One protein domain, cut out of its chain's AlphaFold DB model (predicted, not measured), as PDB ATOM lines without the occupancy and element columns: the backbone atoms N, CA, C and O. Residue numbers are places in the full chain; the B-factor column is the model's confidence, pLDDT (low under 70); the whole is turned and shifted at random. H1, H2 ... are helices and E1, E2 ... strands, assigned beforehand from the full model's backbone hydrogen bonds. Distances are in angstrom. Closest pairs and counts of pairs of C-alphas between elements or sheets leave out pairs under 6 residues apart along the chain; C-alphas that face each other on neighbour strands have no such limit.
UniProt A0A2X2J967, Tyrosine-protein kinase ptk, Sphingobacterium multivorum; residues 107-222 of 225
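AT A GLANCE: This is residues 107 to 222 of the 225 residues of the protein "Tyrosine-protein kinase ptk" of Sphingobacterium multivorum (UniProt A0A2X2J967). Two antiparallel sheets stand face to face as a sandwich: a large, strongly twisted one of six strands, and a smaller one, E3, E8 and E7, that covers part of it. At one end of the longest axis, beyond the sheets, two short helices, H1 and H2, cross and touch each other. The printed part has 116 residues, with two named helices and nine named strands in the order H1 E1 E2 E3 E4 E5 E6 E7 E8 E9 H2, a mixed class. The sheet orders are E2 E1 E9 E4 E5 E6 and E3 E8 E7. The whole is compact, with a radius of gyration of the C-alphas of 14.1 A and spans of 41 by 30 by 30 A.

HOW THE PARTS SIT: In the larger sheet, E9, residues 206 to 210, is antiparallel to E1, residues 120 to 124, with N 121 and O 209 at 2.9 A. On its other side is E4, residues 153 to 161, with N 157 and O 206 at 2.7 A. E2, residues 131 to 133, is an edge strand and forms a hairpin with E1, with N 124 and O 131 at 2.8 A. E4, E5, residues 164 to 168, and E6, residues 173 to 177, form a meander, each strand the antiparallel neighbour of the one before; N 158 and O 166 are 2.9 A apart, and N 167 and O 174 2.8 A. From edge to edge the strands' lines turn by 159 degrees. In the other sheet, E8, residues 188 to 194, is the inner strand between E3, residues 138 to 142, with N 139 and O 193 at 2.8 A, and E7, residues 181 to 185, with N 182 and O 190 at 2.8 A. The parts of the two sheets that face each other are 9.9 A apart centre to centre, their best planes 14 degrees apart. H1, residues 107 to 115, and H2, residues 213 to 221, touch at a steep tilt of 61 degrees, opposite ways; their closest C-alphas, of Arg 110 and Val 217, are 5.9 A apart. Both helices are on neither sheet. In H1 and H2 every O i to N i+4 pair is within hydrogen-bond range.

IN THESE COORDINATES: E4 is 23.4 A long, from C-alpha 153 at (11.287, -38.794, -13.090) to C-alpha 161 at (-3.554, -47.081, -29.212). E8 is 19.7 A long. H1 begins at C-alpha 107, (33.195, -32.044, -17.652), and H2 ends at C-alpha 221, (32.461, -40.743, -11.404).

THE WHOLE: The farthest C-alphas, of Asn 161 and Lys 222, are 41.5 A apart. The printed part has no cut. The link E8 to E9, of 11 residues, is long. The mean pLDDT of the printed part is 82.6; residues 185 to 187 and 199 to 203 are under 70.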
ATOM      1  N   ASP A 107      33.517 -32.709 -16.388       89.50
ATOM      2  CA  ASP A 107      33.195 -32.044 -17.652       89.50
ATOM      3  C   ASP A 107      33.196 -33.033 -18.825       89.50
ATOM      4  O   ASP A 107      32.220 -33.094 -19.573       89.50
ATOM      5  N   LEU A 108      34.223 -33.885 -18.936       89.56
ATOM      6  CA  LEU A 108      34.276 -34.904 -19.987       89.56
ATOM      7  C   LEU A 108      33.162 -35.949 -19.822       89.56
ATOM      8  O   LEU A 108      32.504 -36.332 -20.790       89.56
ATOM      9  N   MET A 109      32.911 -36.384 -18.584       89.75
ATOM     10  CA  MET A 109      31.800 -37.290 -18.274       89.75
ATOM     11  C   MET A 109      30.452 -36.664 -18.634       89.75
ATOM     12  O   MET A 109      29.583 -37.331 -19.194       89.75
ATOM     13  N   ARG A 110      30.274 -35.371 -18.358       91.56
ATOM     14  CA  ARG A 110      29.073 -34.622 -18.721       91.56
ATOM     15  C   ARG A 110      28.892 -34.567 -20.232       91.56
ATOM     16  O   ARG A 110      27.792 -34.846 -20.699       91.56
ATOM     17  N   GLU A 111      29.936 -34.262 -20.997       91.75
ATOM     18  CA  GLU A 111      29.872 -34.276 -22.463       91.75
ATOM     19  C   GLU A 111      29.461 -35.650 -23.006       91.75
ATOM     20  O   GLU A 111      28.568 -35.726 -23.850       91.75
ATOM     21  N   MET A 112      30.021 -36.732 -22.460       91.62
ATOM     22  CA  MET A 112      29.664 -38.107 -22.829       91.62
ATOM     23  C   MET A 112      28.204 -38.449 -22.489       91.62
ATOM     24  O   MET A 112      27.483 -39.025 -23.305       91.62
ATOM     25  N   VAL A 113      27.723 -38.048 -21.307       92.00
ATOM     26  CA  VAL A 113      26.316 -38.235 -20.908       92.00
ATOM     27  C   VAL A 113      25.370 -37.475 -21.839       92.00
ATOM     28  O   VAL A 113      24.282 -37.969 -22.147       92.00
ATOM     29  N   LEU A 114      25.766 -36.289 -22.303       91.31
ATOM     30  CA  LEU A 114      24.977 -35.480 -23.229       91.31
ATOM     31  C   LEU A 114      25.001 -36.034 -24.657       91.31
ATOM     32  O   LEU A 114      23.945 -36.075 -25.292       91.31
ATOM     33  N   SER A 115      26.158 -36.489 -25.146       90.62
ATOM     34  CA  SER A 115      26.301 -37.049 -26.495       90.62
ATOM     35  C   SER A 115      25.525 -38.357 -26.650       90.62
ATOM     36  O   SER A 115      24.785 -38.521 -27.618       90.62
ATOM     37  N   GLU A 116      25.622 -39.244 -25.657       89.19
ATOM     38  CA  GLU A 116      24.933 -40.541 -25.643       89.19
ATOM     39  C   GLU A 116      23.507 -40.462 -25.077       89.19
ATOM     40  O   GLU A 116      22.788 -41.459 -25.044       89.19
ATOM     41  N   LYS A 117      23.075 -39.279 -24.617       90.38
ATOM     42  CA  LYS A 117      21.778 -39.056 -23.952       90.38
ATOM     43  C   LYS A 117      21.531 -40.023 -22.782       90.38
ATOM     44  O   LYS A 117      20.395 -40.414 -22.513       90.38
ATOM     45  N   ALA A 118      22.586 -40.373 -22.044       87.69
ATOM     46  CA  ALA A 118      22.550 -41.355 -20.955       87.69
ATOM     47  C   ALA A 118      21.679 -40.924 -19.754       87.69
ATOM     48  O   ALA A 118      21.332 -41.746 -18.904       87.69
ATOM     49  N   TYR A 119      21.278 -39.648 -19.703       89.25
ATOM     50  CA  TYR A 119      20.293 -39.122 -18.754       89.25
ATOM     51  C   TYR A 119      18.895 -39.740 -18.913       89.25
ATOM     52  O   TYR A 119      18.066 -39.633 -18.006       89.25
ATOM     53  N   LEU A 120      18.627 -40.394 -20.046       89.75
ATOM     54  CA  LEU A 120      17.352 -41.022 -20.352       89.75
ATOM     55  C   LEU A 120      17.549 -42.534 -20.490       89.75
ATOM     56  O   LEU A 120      18.130 -43.028 -21.454       89.75
ATOM     57  N   ARG A 121      17.076 -43.279 -19.491       90.38
ATOM     58  CA  ARG A 121      17.240 -44.736 -19.401       90.38
ATOM     59  C   ARG A 121      15.906 -45.428 -19.597       90.38
ATOM     60  O   ARG A 121      14.911 -45.017 -19.008       90.38
ATOM     61  N   TYR A 122      15.890 -46.514 -20.357       90.38
ATOM     62  CA  TYR A 122      14.686 -47.312 -20.566       90.38
ATOM     63  C   TYR A 122      14.727 -48.596 -19.748       90.38
ATOM     64  O   TYR A 122      15.785 -49.175 -19.487       90.38
ATOM     65  N   PHE A 123      13.552 -49.065 -19.356       89.62
ATOM     66  CA  PHE A 123      13.390 -50.363 -18.724       89.62
ATOM     67  C   PHE A 123      12.161 -51.073 -19.276       89.62
ATOM     68  O   PHE A 123      11.160 -50.453 -19.622       89.62
ATOM     69  N   LYS A 124      12.230 -52.396 -19.336       88.25
ATOM     70  CA  LYS A 124      11.060 -53.244 -19.514       88.25
ATOM     71  C   LYS A 124      10.423 -53.459 -18.146       88.25
ATOM     72  O   LYS A 124      11.097 -53.912 -17.215       88.25
ATOM     73  N   ALA A 125       9.149 -53.110 -18.015       84.81
ATOM     74  CA  ALA A 125       8.395 -53.331 -16.793       84.81
ATOM     75  C   ALA A 125       8.063 -54.825 -16.683       84.81
ATOM     76  O   ALA A 125       7.390 -55.407 -17.531       84.81
ATOM     77  N   GLY A 126       8.602 -55.474 -15.654       79.94
ATOM     78  CA  GLY A 126       8.327 -56.874 -15.356       79.94
ATOM     79  C   GLY A 126       7.343 -57.018 -14.202       79.94
ATOM     80  O   GLY A 126       7.091 -56.085 -13.445       79.94
ATOM     81  N   ARG A 127       6.823 -58.235 -14.014       76.06
ATOM     82  CA  ARG A 127       5.889 -58.540 -12.917       76.06
ATOM     83  C   ARG A 127       6.540 -58.518 -11.528       76.06
ATOM     84  O   ARG A 127       5.840 -58.363 -10.537       76.06
ATOM     85  N   VAL A 128       7.858 -58.724 -11.460       76.31
ATOM     86  CA  VAL A 128       8.623 -58.824 -10.201       76.31
ATOM     87  C   VAL A 128       9.652 -57.705 -10.079       76.31
ATOM     88  O   VAL A 128       9.758 -57.085  -9.029       76.31
ATOM     89  N   HIS A 129      10.392 -57.420 -11.148       77.38
ATOM     90  CA  HIS A 129      11.329 -56.304 -11.197       77.38
ATOM     91  C   HIS A 129      11.389 -55.721 -12.608       77.38
ATOM     92  O   HIS A 129      11.027 -56.380 -13.587       77.38
ATOM     93  N   ASN A 130      11.881 -54.490 -12.703       84.88
ATOM     94  CA  ASN A 130      12.161 -53.845 -13.977       84.88
ATOM     95  C   ASN A 130      13.519 -54.321 -14.505       84.88
ATOM     96  O   ASN A 130      14.460 -54.523 -13.731       84.88
ATOM     97  N   VAL A 131      13.622 -54.515 -15.817       85.38
ATOM     98  CA  VAL A 131      14.871 -54.907 -16.485       85.38
ATOM     99  C   VAL A 131      15.356 -53.724 -17.315       85.38
ATOM    100  O   VAL A 131      14.603 -53.283 -18.182       85.38
ATOM    101  N   PRO A 132      16.569 -53.190 -17.090       85.56
ATOM    102  CA  PRO A 132      17.094 -52.115 -17.924       85.56
ATOM    103  C   PRO A 132      17.267 -52.605 -19.366       85.56
ATOM    104  O   PRO A 132      17.753 -53.713 -19.601       85.56
ATOM    105  N   VAL A 133      16.865 -51.781 -20.332       85.25
ATOM    106  CA  VAL A 133      16.981 -52.083 -21.764       85.25
ATOM    107  C   VAL A 133      17.682 -50.936 -22.480       85.25
ATOM    108  O   VAL A 133      17.431 -49.771 -22.190       85.25
ATOM    109  N   GLY A 134      18.568 -51.270 -23.422       79.12
ATOM    110  CA  GLY A 134      19.241 -50.262 -24.250       79.12
ATOM    111  C   GLY A 134      18.331 -49.677 -25.331       79.12
ATOM    112  O   GLY A 134      18.428 -48.499 -25.642       79.12
ATOM    113  N   ASN A 135      17.408 -50.486 -25.862       80.56
ATOM    114  CA  ASN A 135      16.475 -50.089 -26.913       80.56
ATOM    115  C   ASN A 135      15.032 -50.317 -26.459       80.56
ATOM    116  O   ASN A 135      14.713 -51.368 -25.901       80.56
ATOM    117  N   ALA A 136      14.170 -49.346 -26.746       82.81
ATOM    118  CA  ALA A 136      12.741 -49.380 -26.455       82.81
ATOM    119  C   ALA A 136      11.924 -49.069 -27.726       82.81
ATOM    120  O   ALA A 136      12.458 -48.436 -28.645       82.81
ATOM    121  N   PRO A 137      10.638 -49.469 -27.789       81.19
ATOM    122  CA  PRO A 137       9.738 -49.145 -28.906       81.19
ATOM    123  C   PRO A 137       9.461 -47.647 -29.069       81.19
ATOM    124  O   PRO A 137       9.001 -47.217 -30.126       81.19
ATOM    125  N   TYR A 138       9.759 -46.850 -28.044       83.19
ATOM    126  CA  TYR A 138       9.561 -45.407 -28.034       83.19
ATOM    127  C   TYR A 138      10.870 -44.712 -27.684       83.19
ATOM    128  O   TYR A 138      11.569 -45.116 -26.756       83.19
ATOM    129  N   THR A 139      11.176 -43.648 -28.416       84.50
ATOM    130  CA  THR A 139      12.295 -42.754 -28.148       84.50
ATOM    131  C   THR A 139      11.748 -41.426 -27.652       84.50
ATOM    132  O   THR A 139      10.889 -40.815 -28.286       84.50
ATOM    133  N   LEU A 140      12.239 -40.980 -26.504       85.12
ATOM    134  CA  LEU A 140      11.930 -39.675 -25.951       85.12
ATOM    135  C   LEU A 140      12.995 -38.662 -26.363       85.12
ATOM    136  O   LEU A 140      14.192 -38.890 -26.199       85.12
ATOM    137  N   GLU A 141      12.537 -37.524 -26.868       85.38
ATOM    138  CA  GLU A 141      13.367 -36.368 -27.180       85.38
ATOM    139  C   GLU A 141      13.076 -35.257 -26.174       85.38
ATOM    140  O   GLU A 141      11.933 -34.812 -26.034       85.38
ATOM    141  N   LEU A 142      14.115 -34.806 -25.472       84.50
ATOM    142  CA  LEU A 142      14.042 -33.631 -24.613       84.50
ATOM    143  C   LEU A 142      14.138 -32.372 -25.474       84.50
ATOM    144  O   LEU A 142      15.103 -32.187 -26.211       84.50
ATOM    145  N   LEU A 143      13.107 -31.532 -25.395       83.56
ATOM    146  CA  LEU A 143      13.022 -30.257 -26.114       83.56
ATOM    147  C   LEU A 143      13.396 -29.063 -25.227       83.56
ATOM    148  O   LEU A 143      13.653 -27.977 -25.736       83.56
ATOM    149  N   SER A 144      13.367 -29.244 -23.908       80.56
ATOM    150  CA  SER A 144      13.875 -28.278 -22.933       80.56
ATOM    151  C   SER A 144      15.375 -28.461 -22.700       80.56
ATOM    152  O   SER A 144      15.956 -29.477 -23.080       80.56
ATOM    153  N   GLU A 145      15.999 -27.492 -22.035       82.88
ATOM    154  CA  GLU A 145      17.385 -27.636 -21.599       82.88
ATOM    155  C   GLU A 145      17.539 -28.838 -20.659       82.88
ATOM    156  O   GLU A 145      16.715 -29.080 -19.774       82.88
ATOM    157  N   VAL A 146      18.620 -29.588 -20.852       79.94
ATOM    158  CA  VAL A 146      18.966 -30.785 -20.069       79.94
ATOM    159  C   VAL A 146      19.130 -30.498 -18.574       79.94
ATOM    160  O   VAL A 146      18.781 -31.338 -17.751       79.94
ATOM    161  N   ASP A 147      19.581 -29.293 -18.215       81.56
ATOM    162  CA  ASP A 147      19.776 -28.875 -16.820       81.56
ATOM    163  C   ASP A 147      18.482 -28.416 -16.133       81.56
ATOM    164  O   ASP A 147      18.459 -28.225 -14.920       81.56
ATOM    165  N   SER A 148      17.376 -28.278 -16.875       81.69
ATOM    166  CA  SER A 148      16.062 -27.966 -16.289       81.69
ATOM    167  C   SER A 148      15.468 -29.143 -15.499       81.69
ATOM    168  O   SER A 148      14.483 -28.980 -14.775       81.69
ATOM    169  N   VAL A 149      16.044 -30.340 -15.639       83.06
ATOM    170  CA  VAL A 149      15.648 -31.544 -14.905       83.06
ATOM    171  C   VAL A 149      16.336 -31.532 -13.541       83.06
ATOM    172  O   VAL A 149      17.487 -31.938 -13.415       83.06
ATOM    173  N   SER A 150      15.628 -31.060 -12.514       81.06
ATOM    174  CA  SER A 150      16.160 -31.016 -11.144       81.06
ATOM    175  C   SER A 150      15.950 -32.312 -10.361       81.06
ATOM    176  O   SER A 150      16.674 -32.555  -9.401       81.06
ATOM    177  N   GLU A 151      14.956 -33.119 -10.730       83.88
ATOM    178  CA  GLU A 151      14.578 -34.335 -10.006       83.88
ATOM    179  C   GLU A 151      14.451 -35.520 -10.968       83.88
ATOM    180  O   GLU A 151      14.093 -35.329 -12.137       83.88
ATOM    181  N   PRO A 152      14.740 -36.749 -10.507       85.69
ATOM    182  CA  PRO A 152      14.558 -37.933 -11.321       85.69
ATOM    183  C   PRO A 152      13.069 -38.250 -11.488       85.69
ATOM    184  O   PRO A 152      12.336 -38.439 -10.520       85.69
ATOM    185  N   TYR A 153      12.638 -38.388 -12.735       86.19
ATOM    186  CA  TYR A 153      11.287 -38.794 -13.090       86.19
ATOM    187  C   TYR A 153      11.278 -40.233 -13.593       86.19
ATOM    188  O   TYR A 153      12.075 -40.595 -14.456       86.19
ATOM    189  N   SER A 154      10.354 -41.052 -13.094       87.94
ATOM    190  CA  SER A 154      10.177 -42.441 -13.522       87.94
ATOM    191  C   SER A 154       8.734 -42.661 -13.946       87.94
ATOM    192  O   SER A 154       7.815 -42.406 -13.171       87.94
ATOM    193  N   PHE A 155       8.535 -43.130 -15.174       86.69
ATOM    194  CA  PHE A 155       7.207 -43.371 -15.728       86.69
ATOM    195  C   PHE A 155       7.159 -44.705 -16.463       86.69
ATOM    196  O   PHE A 155       8.074 -45.068 -17.206       86.69
ATOM    197  N   LYS A 156       6.055 -45.426 -16.281       87.25
ATOM    198  CA  LYS A 156       5.688 -46.593 -17.084       87.25
ATOM    199  C   LYS A 156       4.887 -46.130 -18.292       87.25
ATOM    200  O   LYS A 156       4.012 -45.285 -18.153       87.25
ATOM    201  N   ILE A 157       5.200 -46.677 -19.454       85.94
ATOM    202  CA  ILE A 157       4.538 -46.430 -20.727       85.94
ATOM    203  C   ILE A 157       3.611 -47.613 -21.003       85.94
ATOM    204  O   ILE A 157       4.083 -48.712 -21.293       85.94
ATOM    205  N   HIS A 158       2.307 -47.364 -20.966       82.94
ATOM    206  CA  HIS A 158       1.296 -48.308 -21.425       82.94
ATOM    207  C   HIS A 158       0.733 -47.831 -22.772       82.94
ATOM    208  O   HIS A 158       0.201 -46.719 -22.855       82.94
ATOM    209  N   PRO A 159       0.859 -48.619 -23.851       79.38
ATOM    210  CA  PRO A 159       0.249 -48.267 -25.126       79.38
ATOM    211  C   PRO A 159      -1.270 -48.455 -25.055       79.38
ATOM    212  O   PRO A 159      -1.743 -49.562 -24.825       79.38
ATOM    213  N   LEU A 160      -2.047 -47.385 -25.268       77.19
ATOM    214  CA  LEU A 160      -3.509 -47.501 -25.394       77.19
ATOM    215  C   LEU A 160      -3.910 -47.753 -26.845       77.19
ATOM    216  O   LEU A 160      -4.792 -48.558 -27.112       77.19
ATOM    217  N   ASN A 161      -3.280 -47.032 -27.777       73.88
ATOM    218  CA  ASN A 161      -3.554 -47.081 -29.212       73.88
ATOM    219  C   ASN A 161      -2.262 -46.814 -30.002       73.88
ATOM    220  O   ASN A 161      -1.269 -46.354 -29.446       73.88
ATOM    221  N   ALA A 162      -2.303 -46.975 -31.330       71.19
ATOM    222  CA  ALA A 162      -1.165 -46.697 -32.220       71.19
ATOM    223  C   ALA A 162      -0.595 -45.262 -32.115       71.19
ATOM    224  O   ALA A 162       0.528 -45.016 -32.544       71.19
ATOM    225  N   ASN A 163      -1.360 -44.313 -31.564       76.94
ATOM    226  CA  ASN A 163      -0.974 -42.903 -31.472       76.94
ATOM    227  C   ASN A 163      -1.078 -42.314 -30.053       76.94
ATOM    228  O   ASN A 163      -0.780 -41.136 -29.863       76.94
ATOM    229  N   GLU A 164      -1.514 -43.098 -29.063       81.38
ATOM    230  CA  GLU A 164      -1.723 -42.635 -27.686       81.38
ATOM    231  C   GLU A 164      -1.053 -43.580 -26.688       81.38
ATOM    232  O   GLU A 164      -1.266 -44.793 -26.709       81.38
ATOM    233  N   LEU A 165      -0.261 -42.986 -25.797       82.25
ATOM    234  CA  LEU A 165       0.421 -43.651 -24.698       82.25
ATOM    235  C   LEU A 165      -0.109 -43.102 -23.376       82.25
ATOM    236  O   LEU A 165      -0.346 -41.900 -23.240       82.25
ATOM    237  N   GLU A 166      -0.250 -43.961 -22.382       84.31
ATOM    238  CA  GLU A 166      -0.460 -43.551 -21.001       84.31
ATOM    239  C   GLU A 166       0.848 -43.683 -20.240       84.31
ATOM    240  O   GLU A 166       1.473 -44.742 -20.197       84.31
ATOM    241  N   LEU A 167       1.269 -42.565 -19.663       84.12
ATOM    242  CA  LEU A 167       2.411 -42.490 -18.781       84.12
ATOM    243  C   LEU A 167       1.892 -42.558 -17.352       84.12
ATOM    244  O   LEU A 167       1.132 -41.694 -16.923       84.12
ATOM    245  N   SER A 168       2.280 -43.605 -16.636       83.44
ATOM    246  CA  SER A 168       1.823 -43.885 -15.279       83.44
ATOM    247  C   SER A 168       2.990 -43.849 -14.299       83.44
ATOM    248  O   SER A 168       4.033 -44.470 -14.526       83.44
ATOM    249  N   ASN A 169       2.813 -43.109 -13.210       83.19
ATOM    250  CA  ASN A 169       3.673 -43.113 -12.028       83.19
ATOM    251  C   ASN A 169       2.849 -43.541 -10.799       83.19
ATOM    252  O   ASN A 169       1.636 -43.711 -10.906       83.19
ATOM    253  N   SER A 170       3.484 -43.709  -9.637       76.25
ATOM    254  CA  SER A 170       2.840 -44.090  -8.369       76.25
ATOM    255  C   SER A 170       1.586 -43.281  -8.048       76.25
ATOM    256  O   SER A 170       0.614 -43.845  -7.553       76.25
ATOM    257  N   ASP A 171       1.604 -41.986  -8.365       72.19
ATOM    258  CA  ASP A 171       0.592 -41.036  -7.900       72.19
ATOM    259  C   ASP A 171      -0.257 -40.437  -9.029       72.19
ATOM    260  O   ASP A 171      -1.281 -39.805  -8.772       72.19
ATOM    261  N   THR A 172       0.151 -40.565 -10.294       77.12
ATOM    262  CA  THR A 172      -0.534 -39.894 -11.411       77.12
ATOM    263  C   THR A 172      -0.338 -40.651 -12.718       77.12
ATOM    264  O   THR A 172       0.782 -41.037 -13.056       77.12
ATOM    265  N   SER A 173      -1.422 -40.803 -13.482       81.56
ATOM    266  CA  SER A 173      -1.370 -41.182 -14.892       81.56
ATOM    267  C   SER A 173      -1.782 -40.010 -15.778       81.56
ATOM    268  O   SER A 173      -2.691 -39.243 -15.458       81.56
ATOM    269  N   PHE A 174      -1.092 -39.843 -16.901       82.44
ATOM    270  CA  PHE A 174      -1.436 -38.849 -17.908       82.44
ATOM    271  C   PHE A 174      -1.276 -39.441 -19.302       82.44
ATOM    272  O   PHE A 174      -0.423 -40.289 -19.560       82.44
ATOM    273  N   ARG A 175      -2.137 -38.997 -20.217       84.62
ATOM    274  CA  ARG A 175      -2.164 -39.487 -21.594       84.62
ATOM    275  C   ARG A 175      -1.405 -38.535 -22.492       84.62
ATOM    276  O   ARG A 175      -1.621 -37.326 -22.447       84.62
ATOM    277  N   VAL A 176      -0.542 -39.094 -23.325       84.44
ATOM    278  CA  VAL A 176       0.263 -38.357 -24.293       84.44
ATOM    279  C   VAL A 176       0.034 -38.916 -25.686       84.44
ATOM    280  O   VAL A 176      -0.135 -40.119 -25.881       84.44
ATOM    281  N   ARG A 177       0.032 -38.024 -26.672       83.62
ATOM    282  CA  ARG A 177      -0.013 -38.403 -28.082       83.62
ATOM    283  C   ARG A 177       1.389 -38.506 -28.647       83.62
ATOM    284  O   ARG A 177       2.243 -37.663 -28.363       83.62
ATOM    285  N   MET A 178       1.602 -39.509 -29.485       81.00
ATOM    286  CA  MET A 178       2.859 -39.681 -30.203       81.00
ATOM    287  C   MET A 178       3.124 -38.470 -31.102       81.00
ATOM    288  O   MET A 178       2.229 -37.934 -31.753       81.00
ATOM    289  N   GLY A 179       4.365 -37.990 -31.093       79.31
ATOM    290  CA  GLY A 179       4.805 -36.809 -31.833       79.31
ATOM    291  C   GLY A 179       4.391 -35.463 -31.227       79.31
ATOM    292  O   GLY A 179       4.915 -34.438 -31.669       79.31
ATOM    293  N   GLN A 180       3.518 -35.433 -30.215       83.19
ATOM    294  CA  GLN A 180       3.133 -34.204 -29.527       83.19
ATOM    295  C   GLN A 180       4.078 -33.918 -28.355       83.19
ATOM    296  O   GLN A 180       4.466 -34.815 -27.607       83.19
ATOM    297  N   THR A 181       4.439 -32.647 -28.182       82.19
ATOM    298  CA  THR A 181       5.186 -32.201 -27.005       82.19
ATOM    299  C   THR A 181       4.287 -32.231 -25.771       82.19
ATOM    300  O   THR A 181       3.194 -31.663 -25.787       82.19
ATOM    301  N   PHE A 182       4.766 -32.835 -24.689       81.94
ATOM    302  CA  PHE A 182       4.126 -32.814 -23.376       81.94
ATOM    303  C   PHE A 182       5.107 -32.319 -22.310       81.94
ATOM    304  O   PHE A 182       6.323 -32.451 -22.446       81.94
ATOM    305  N   SER A 183       4.577 -31.712 -21.251       78.75
ATOM    306  CA  SER A 183       5.362 -31.212 -20.121       78.75
ATOM    307  C   SER A 183       5.192 -32.126 -18.912       78.75
ATOM    308  O   SER A 183       4.073 -32.268 -18.426       78.75
ATOM    309  N   LEU A 184       6.284 -32.714 -18.419       73.38
ATOM    310  CA  LEU A 184       6.291 -33.461 -17.148       73.38
ATOM    311  C   LEU A 184       6.331 -32.525 -15.939       73.38
ATOM    312  O   LEU A 184       5.724 -32.782 -14.907       73.38
ATOM    313  N   ALA A 185       7.054 -31.424 -16.101       69.94
ATOM    314  CA  ALA A 185       7.207 -30.354 -15.135       69.94
ATOM    315  C   ALA A 185       7.168 -29.024 -15.903       69.94
ATOM    316  O   ALA A 185       7.390 -29.030 -17.120       69.94
ATOM    317  N   PRO A 186       6.948 -27.877 -15.233       67.38
ATOM    318  CA  PRO A 186       6.903 -26.567 -15.892       67.38
ATOM    319  C   PRO A 186       8.116 -26.296 -16.795       67.38
ATOM    320  O   PRO A 186       7.995 -25.602 -17.802       67.38
ATOM    321  N   GLN A 187       9.263 -26.892 -16.456       67.06
ATOM    322  CA  GLN A 187      10.535 -26.712 -17.155       67.06
ATOM    323  C   GLN A 187      10.995 -27.936 -17.969       67.06
ATOM    324  O   GLN A 187      12.016 -27.862 -18.639       67.06
ATOM    325  N   CYS A 188      10.248 -29.050 -17.973       74.06
ATOM    326  CA  CYS A 188      10.645 -30.282 -18.664       74.06
ATOM    327  C   CYS A 188       9.664 -30.621 -19.787       74.06
ATOM    328  O   CYS A 188       8.585 -31.166 -19.532       74.06
ATOM    329  N   LYS A 189      10.048 -30.317 -21.032       83.19
ATOM    330  CA  LYS A 189       9.258 -30.602 -22.238       83.19
ATOM    331  C   LYS A 189       9.863 -31.779 -22.990       83.19
ATOM    332  O   LYS A 189      11.020 -31.726 -23.403       83.19
ATOM    333  N   LEU A 190       9.059 -32.809 -23.213       84.69
ATOM    334  CA  LEU A 190       9.443 -34.025 -23.919       84.69
ATOM    335  C   LEU A 190       8.546 -34.250 -25.128       84.69
ATOM    336  O   LEU A 190       7.400 -33.805 -25.170       84.69
ATOM    337  N   LYS A 191       9.066 -34.986 -26.099       86.44
ATOM    338  CA  LYS A 191       8.316 -35.504 -27.236       86.44
ATOM    339  C   LYS A 191       8.573 -37.000 -27.338       86.44
ATOM    340  O   LYS A 191       9.723 -37.423 -27.382       86.44
ATOM    341  N   ALA A 192       7.505 -37.792 -27.376       84.81
ATOM    342  CA  ALA A 192       7.608 -39.225 -27.621       84.81
ATOM    343  C   ALA A 192       7.522 -39.502 -29.121       84.81
ATOM    344  O   ALA A 192       6.588 -39.056 -29.788       84.81
ATOM    345  N   VAL A 193       8.493 -40.233 -29.655       84.88
ATOM    346  CA  VAL A 193       8.566 -40.642 -31.058       84.88
ATOM    347  C   VAL A 193       8.657 -42.161 -31.116       84.88
ATOM    348  O   VAL A 193       9.236 -42.801 -30.242       84.88
ATOM    349  N   ALA A 194       8.030 -42.761 -32.122       82.12
ATOM    350  CA  ALA A 194       8.090 -44.197 -32.327       82.12
ATOM    351  C   ALA A 194       9.496 -44.582 -32.795       82.12
ATOM    352  O   ALA A 194      10.042 -43.940 -33.692       82.12
ATOM    353  N   ASN A 195      10.074 -45.628 -32.209       81.56
ATOM    354  CA  ASN A 195      11.359 -46.145 -32.648       81.56
ATOM    355  C   ASN A 195      11.141 -47.086 -33.849       81.56
ATOM    356  O   ASN A 195      10.552 -48.155 -33.669       81.56
ATOM    357  N   PRO A 196      11.601 -46.729 -35.064       75.38
ATOM    358  CA  PRO A 196      11.412 -47.564 -36.250       75.38
ATOM    359  C   PRO A 196      12.276 -48.832 -36.227       75.38
ATOM    360  O   PRO A 196      12.002 -49.766 -36.973       75.38
ATOM    361  N   ALA A 197      13.318 -48.878 -35.389       74.19
ATOM    362  CA  ALA A 197      14.215 -50.025 -35.278       74.19
ATOM    363  C   ALA A 197      13.646 -51.161 -34.410       74.19
ATOM    364  O   ALA A 197      14.261 -52.224 -34.317       74.19
ATOM    365  N   PHE A 198      12.501 -50.946 -33.752       72.56
ATOM    366  CA  PHE A 198      11.908 -51.907 -32.830       72.56
ATOM    367  C   PHE A 198      10.567 -52.426 -33.351       72.56
ATOM    368  O   PHE A 198       9.727 -51.662 -33.823       72.56
ATOM    369  N   ASP A 199      10.356 -53.733 -33.218       66.94
ATOM    370  CA  ASP A 199       9.091 -54.371 -33.559       66.94
ATOM    371  C   ASP A 199       8.016 -54.014 -32.521       66.94
ATOM    372  O   ASP A 199       7.993 -54.529 -31.401       66.94
ATOM    373  N   GLN A 200       7.122 -53.105 -32.907       64.44
ATOM    374  CA  GLN A 200       6.022 -52.609 -32.077       64.44
ATOM    375  C   GLN A 200       4.923 -53.655 -31.836       64.44
ATOM    376  O   GLN A 200       3.995 -53.383 -31.080       64.44
ATOM    377  N   SER A 201       5.008 -54.845 -32.447       56.22
ATOM    378  CA  SER A 201       4.030 -55.922 -32.246       56.22
ATOM    379  C   SER A 201       4.152 -56.624 -30.889       56.22
ATOM    380  O   SER A 201       3.250 -57.365 -30.494       56.22
ATOM    381  N   ARG A 202       5.248 -56.402 -30.152       63.09
ATOM    382  CA  ARG A 202       5.417 -56.945 -28.801       63.09
ATOM    383  C   ARG A 202       4.688 -56.076 -27.782       63.09
ATOM    384  O   ARG A 202       5.155 -54.989 -27.451       63.09
ATOM    385  N   GLU A 203       3.593 -56.609 -27.248       65.56
ATOM    386  CA  GLU A 203       2.778 -56.059 -26.152       65.56
ATOM    387  C   GLU A 203       3.503 -56.168 -24.794       65.56
ATOM    388  O   GLU A 203       3.017 -56.736 -23.820       65.56
ATOM    389  N   ASP A 204       4.744 -55.696 -24.756       73.75
ATOM    390  CA  ASP A 204       5.534 -55.611 -23.541       73.75
ATOM    391  C   ASP A 204       5.377 -54.209 -22.943       73.75
ATOM    392  O   ASP A 204       5.512 -53.209 -23.649       73.75
ATOM    393  N   ASP A 205       5.155 -54.127 -21.631       81.88
ATOM    394  CA  ASP A 205       5.157 -52.849 -20.924       81.88
ATOM    395  C   ASP A 205       6.593 -52.316 -20.813       81.88
ATOM    396  O   ASP A 205       7.502 -52.987 -20.308       81.88
ATOM    397  N   TYR A 206       6.799 -51.077 -21.248       87.25
ATOM    398  CA  TYR A 206       8.074 -50.375 -21.113       87.25
ATOM    399  C   TYR A 206       7.932 -49.215 -20.143       87.25
ATOM    400  O   TYR A 206       6.844 -48.818 -19.753       87.25
ATOM    401  N   GLY A 207       9.050 -48.651 -19.732       87.94
ATOM    402  CA  GLY A 207       9.101 -47.421 -18.975       87.94
ATOM    403  C   GLY A 207      10.419 -46.715 -19.207       87.94
ATOM    404  O   GLY A 207      11.340 -47.248 -19.836       87.94
ATOM    405  N   PHE A 208      10.497 -45.493 -18.706       89.56
ATOM    406  CA  PHE A 208      11.698 -44.687 -18.775       89.56
ATOM    407  C   PHE A 208      11.962 -44.002 -17.442       89.56
ATOM    408  O   PHE A 208      11.046 -43.699 -16.675       89.56
ATOM    409  N   VAL A 209      13.240 -43.756 -17.192       90.31
ATOM    410  CA  VAL A 209      13.734 -42.936 -16.097       90.31
ATOM    411  C   VAL A 209      14.518 -41.789 -16.708       90.31
ATOM    412  O   VAL A 209      15.504 -42.007 -17.413       90.31
ATOM    413  N   LEU A 210      14.069 -40.574 -16.430       89.75
ATOM    414  CA  LEU A 210      14.772 -39.343 -16.736       89.75
ATOM    415  C   LEU A 210      15.491 -38.897 -15.464       89.75
ATOM    416  O   LEU A 210      14.838 -38.633 -14.460       89.75
ATOM    417  N   SER A 211      16.818 -38.847 -15.482       90.56
ATOM    418  CA  SER A 211      17.631 -38.432 -14.335       90.56
ATOM    419  C   SER A 211      18.336 -37.102 -14.629       90.56
ATOM    420  O   SER A 211      18.706 -36.870 -15.782       90.56
ATOM    421  N   PRO A 212      18.555 -36.234 -13.624       91.06
ATOM    422  CA  PRO A 212      19.394 -35.051 -13.784       91.06
ATOM    423  C   PRO A 212      20.789 -35.433 -14.285       91.06
ATOM    424  O   PRO A 212      21.374 -36.409 -13.816       91.06
ATOM    425  N   VAL A 213      21.348 -34.647 -15.209       90.81
ATOM    426  CA  VAL A 213      22.674 -34.927 -15.794       90.81
ATOM    427  C   VAL A 213      23.748 -35.010 -14.712       90.81
ATOM    428  O   VAL A 213      24.576 -35.914 -14.746       90.81
ATOM    429  N   ARG A 214      23.701 -34.109 -13.723       90.12
ATOM    430  CA  ARG A 214      24.638 -34.097 -12.592       90.12
ATOM    431  C   ARG A 214      24.644 -35.429 -11.845       90.12
ATOM    432  O   ARG A 214      25.709 -35.995 -11.651       90.12
ATOM    433  N   ASP A 215      23.471 -35.954 -11.501       90.06
ATOM    434  CA  ASP A 215      23.362 -37.193 -10.728       90.06
ATOM    435  C   ASP A 215      23.914 -38.393 -11.513       90.06
ATOM    436  O   ASP A 215      24.522 -39.288 -10.933       90.06
ATOM    437  N   VAL A 216      23.731 -38.405 -12.838       89.75
ATOM    438  CA  VAL A 216      24.291 -39.445 -13.717       89.75
ATOM    439  C   VAL A 216      25.811 -39.332 -13.806       89.75
ATOM    440  O   VAL A 216      26.498 -40.346 -13.732       89.75
ATOM    441  N   VAL A 217      26.345 -38.115 -13.932       90.31
ATOM    442  CA  VAL A 217      27.794 -37.867 -13.936       90.31
ATOM    443  C   VAL A 217      28.418 -38.293 -12.609       90.31
ATOM    444  O   VAL A 217      29.412 -39.015 -12.614       90.31
ATOM    445  N   ASP A 218      27.807 -37.920 -11.485       89.06
ATOM    446  CA  ASP A 218      28.271 -38.299 -10.151       89.06
ATOM    447  C   ASP A 218      28.249 -39.820  -9.962       89.06
ATOM    448  O   ASP A 218      29.148 -40.383  -9.340       89.06
ATOM    449  N   ASP A 219      27.245 -40.512 -10.508       87.81
ATOM    450  CA  ASP A 219      27.171 -41.971 -10.445       87.81
ATOM    451  C   ASP A 219      28.266 -42.655 -11.274       87.81
ATOM    452  O   ASP A 219      28.861 -43.630 -10.818       87.81
ATOM    453  N   LEU A 220      28.591 -42.109 -12.450       83.94
ATOM    454  CA  LEU A 220      29.678 -42.601 -13.303       83.94
ATOM    455  C   LEU A 220      31.070 -42.273 -12.748       83.94
ATOM    456  O   LEU A 220      32.020 -43.017 -12.993       83.94
ATOM    457  N   ALA A 221      31.205 -41.167 -12.013       80.19
ATOM    458  CA  ALA A 221      32.461 -40.743 -11.404       80.19
ATOM    459  C   ALA A 221      32.814 -41.540 -10.136       80.19
ATOM    460  O   ALA A 221      33.971 -41.529  -9.701       80.19
ATOM    461  N   LYS A 222      31.851 -42.250  -9.528       79.12
ATOM    462  CA  LYS A 222      32.110 -43.071  -8.339       79.12
ATOM    463  C   LYS A 222      33.072 -44.217  -8.670       79.12
ATOM    464  O   LYS A 222      32.836 -44.985  -9.603       79.12
TER     465      LYS A 222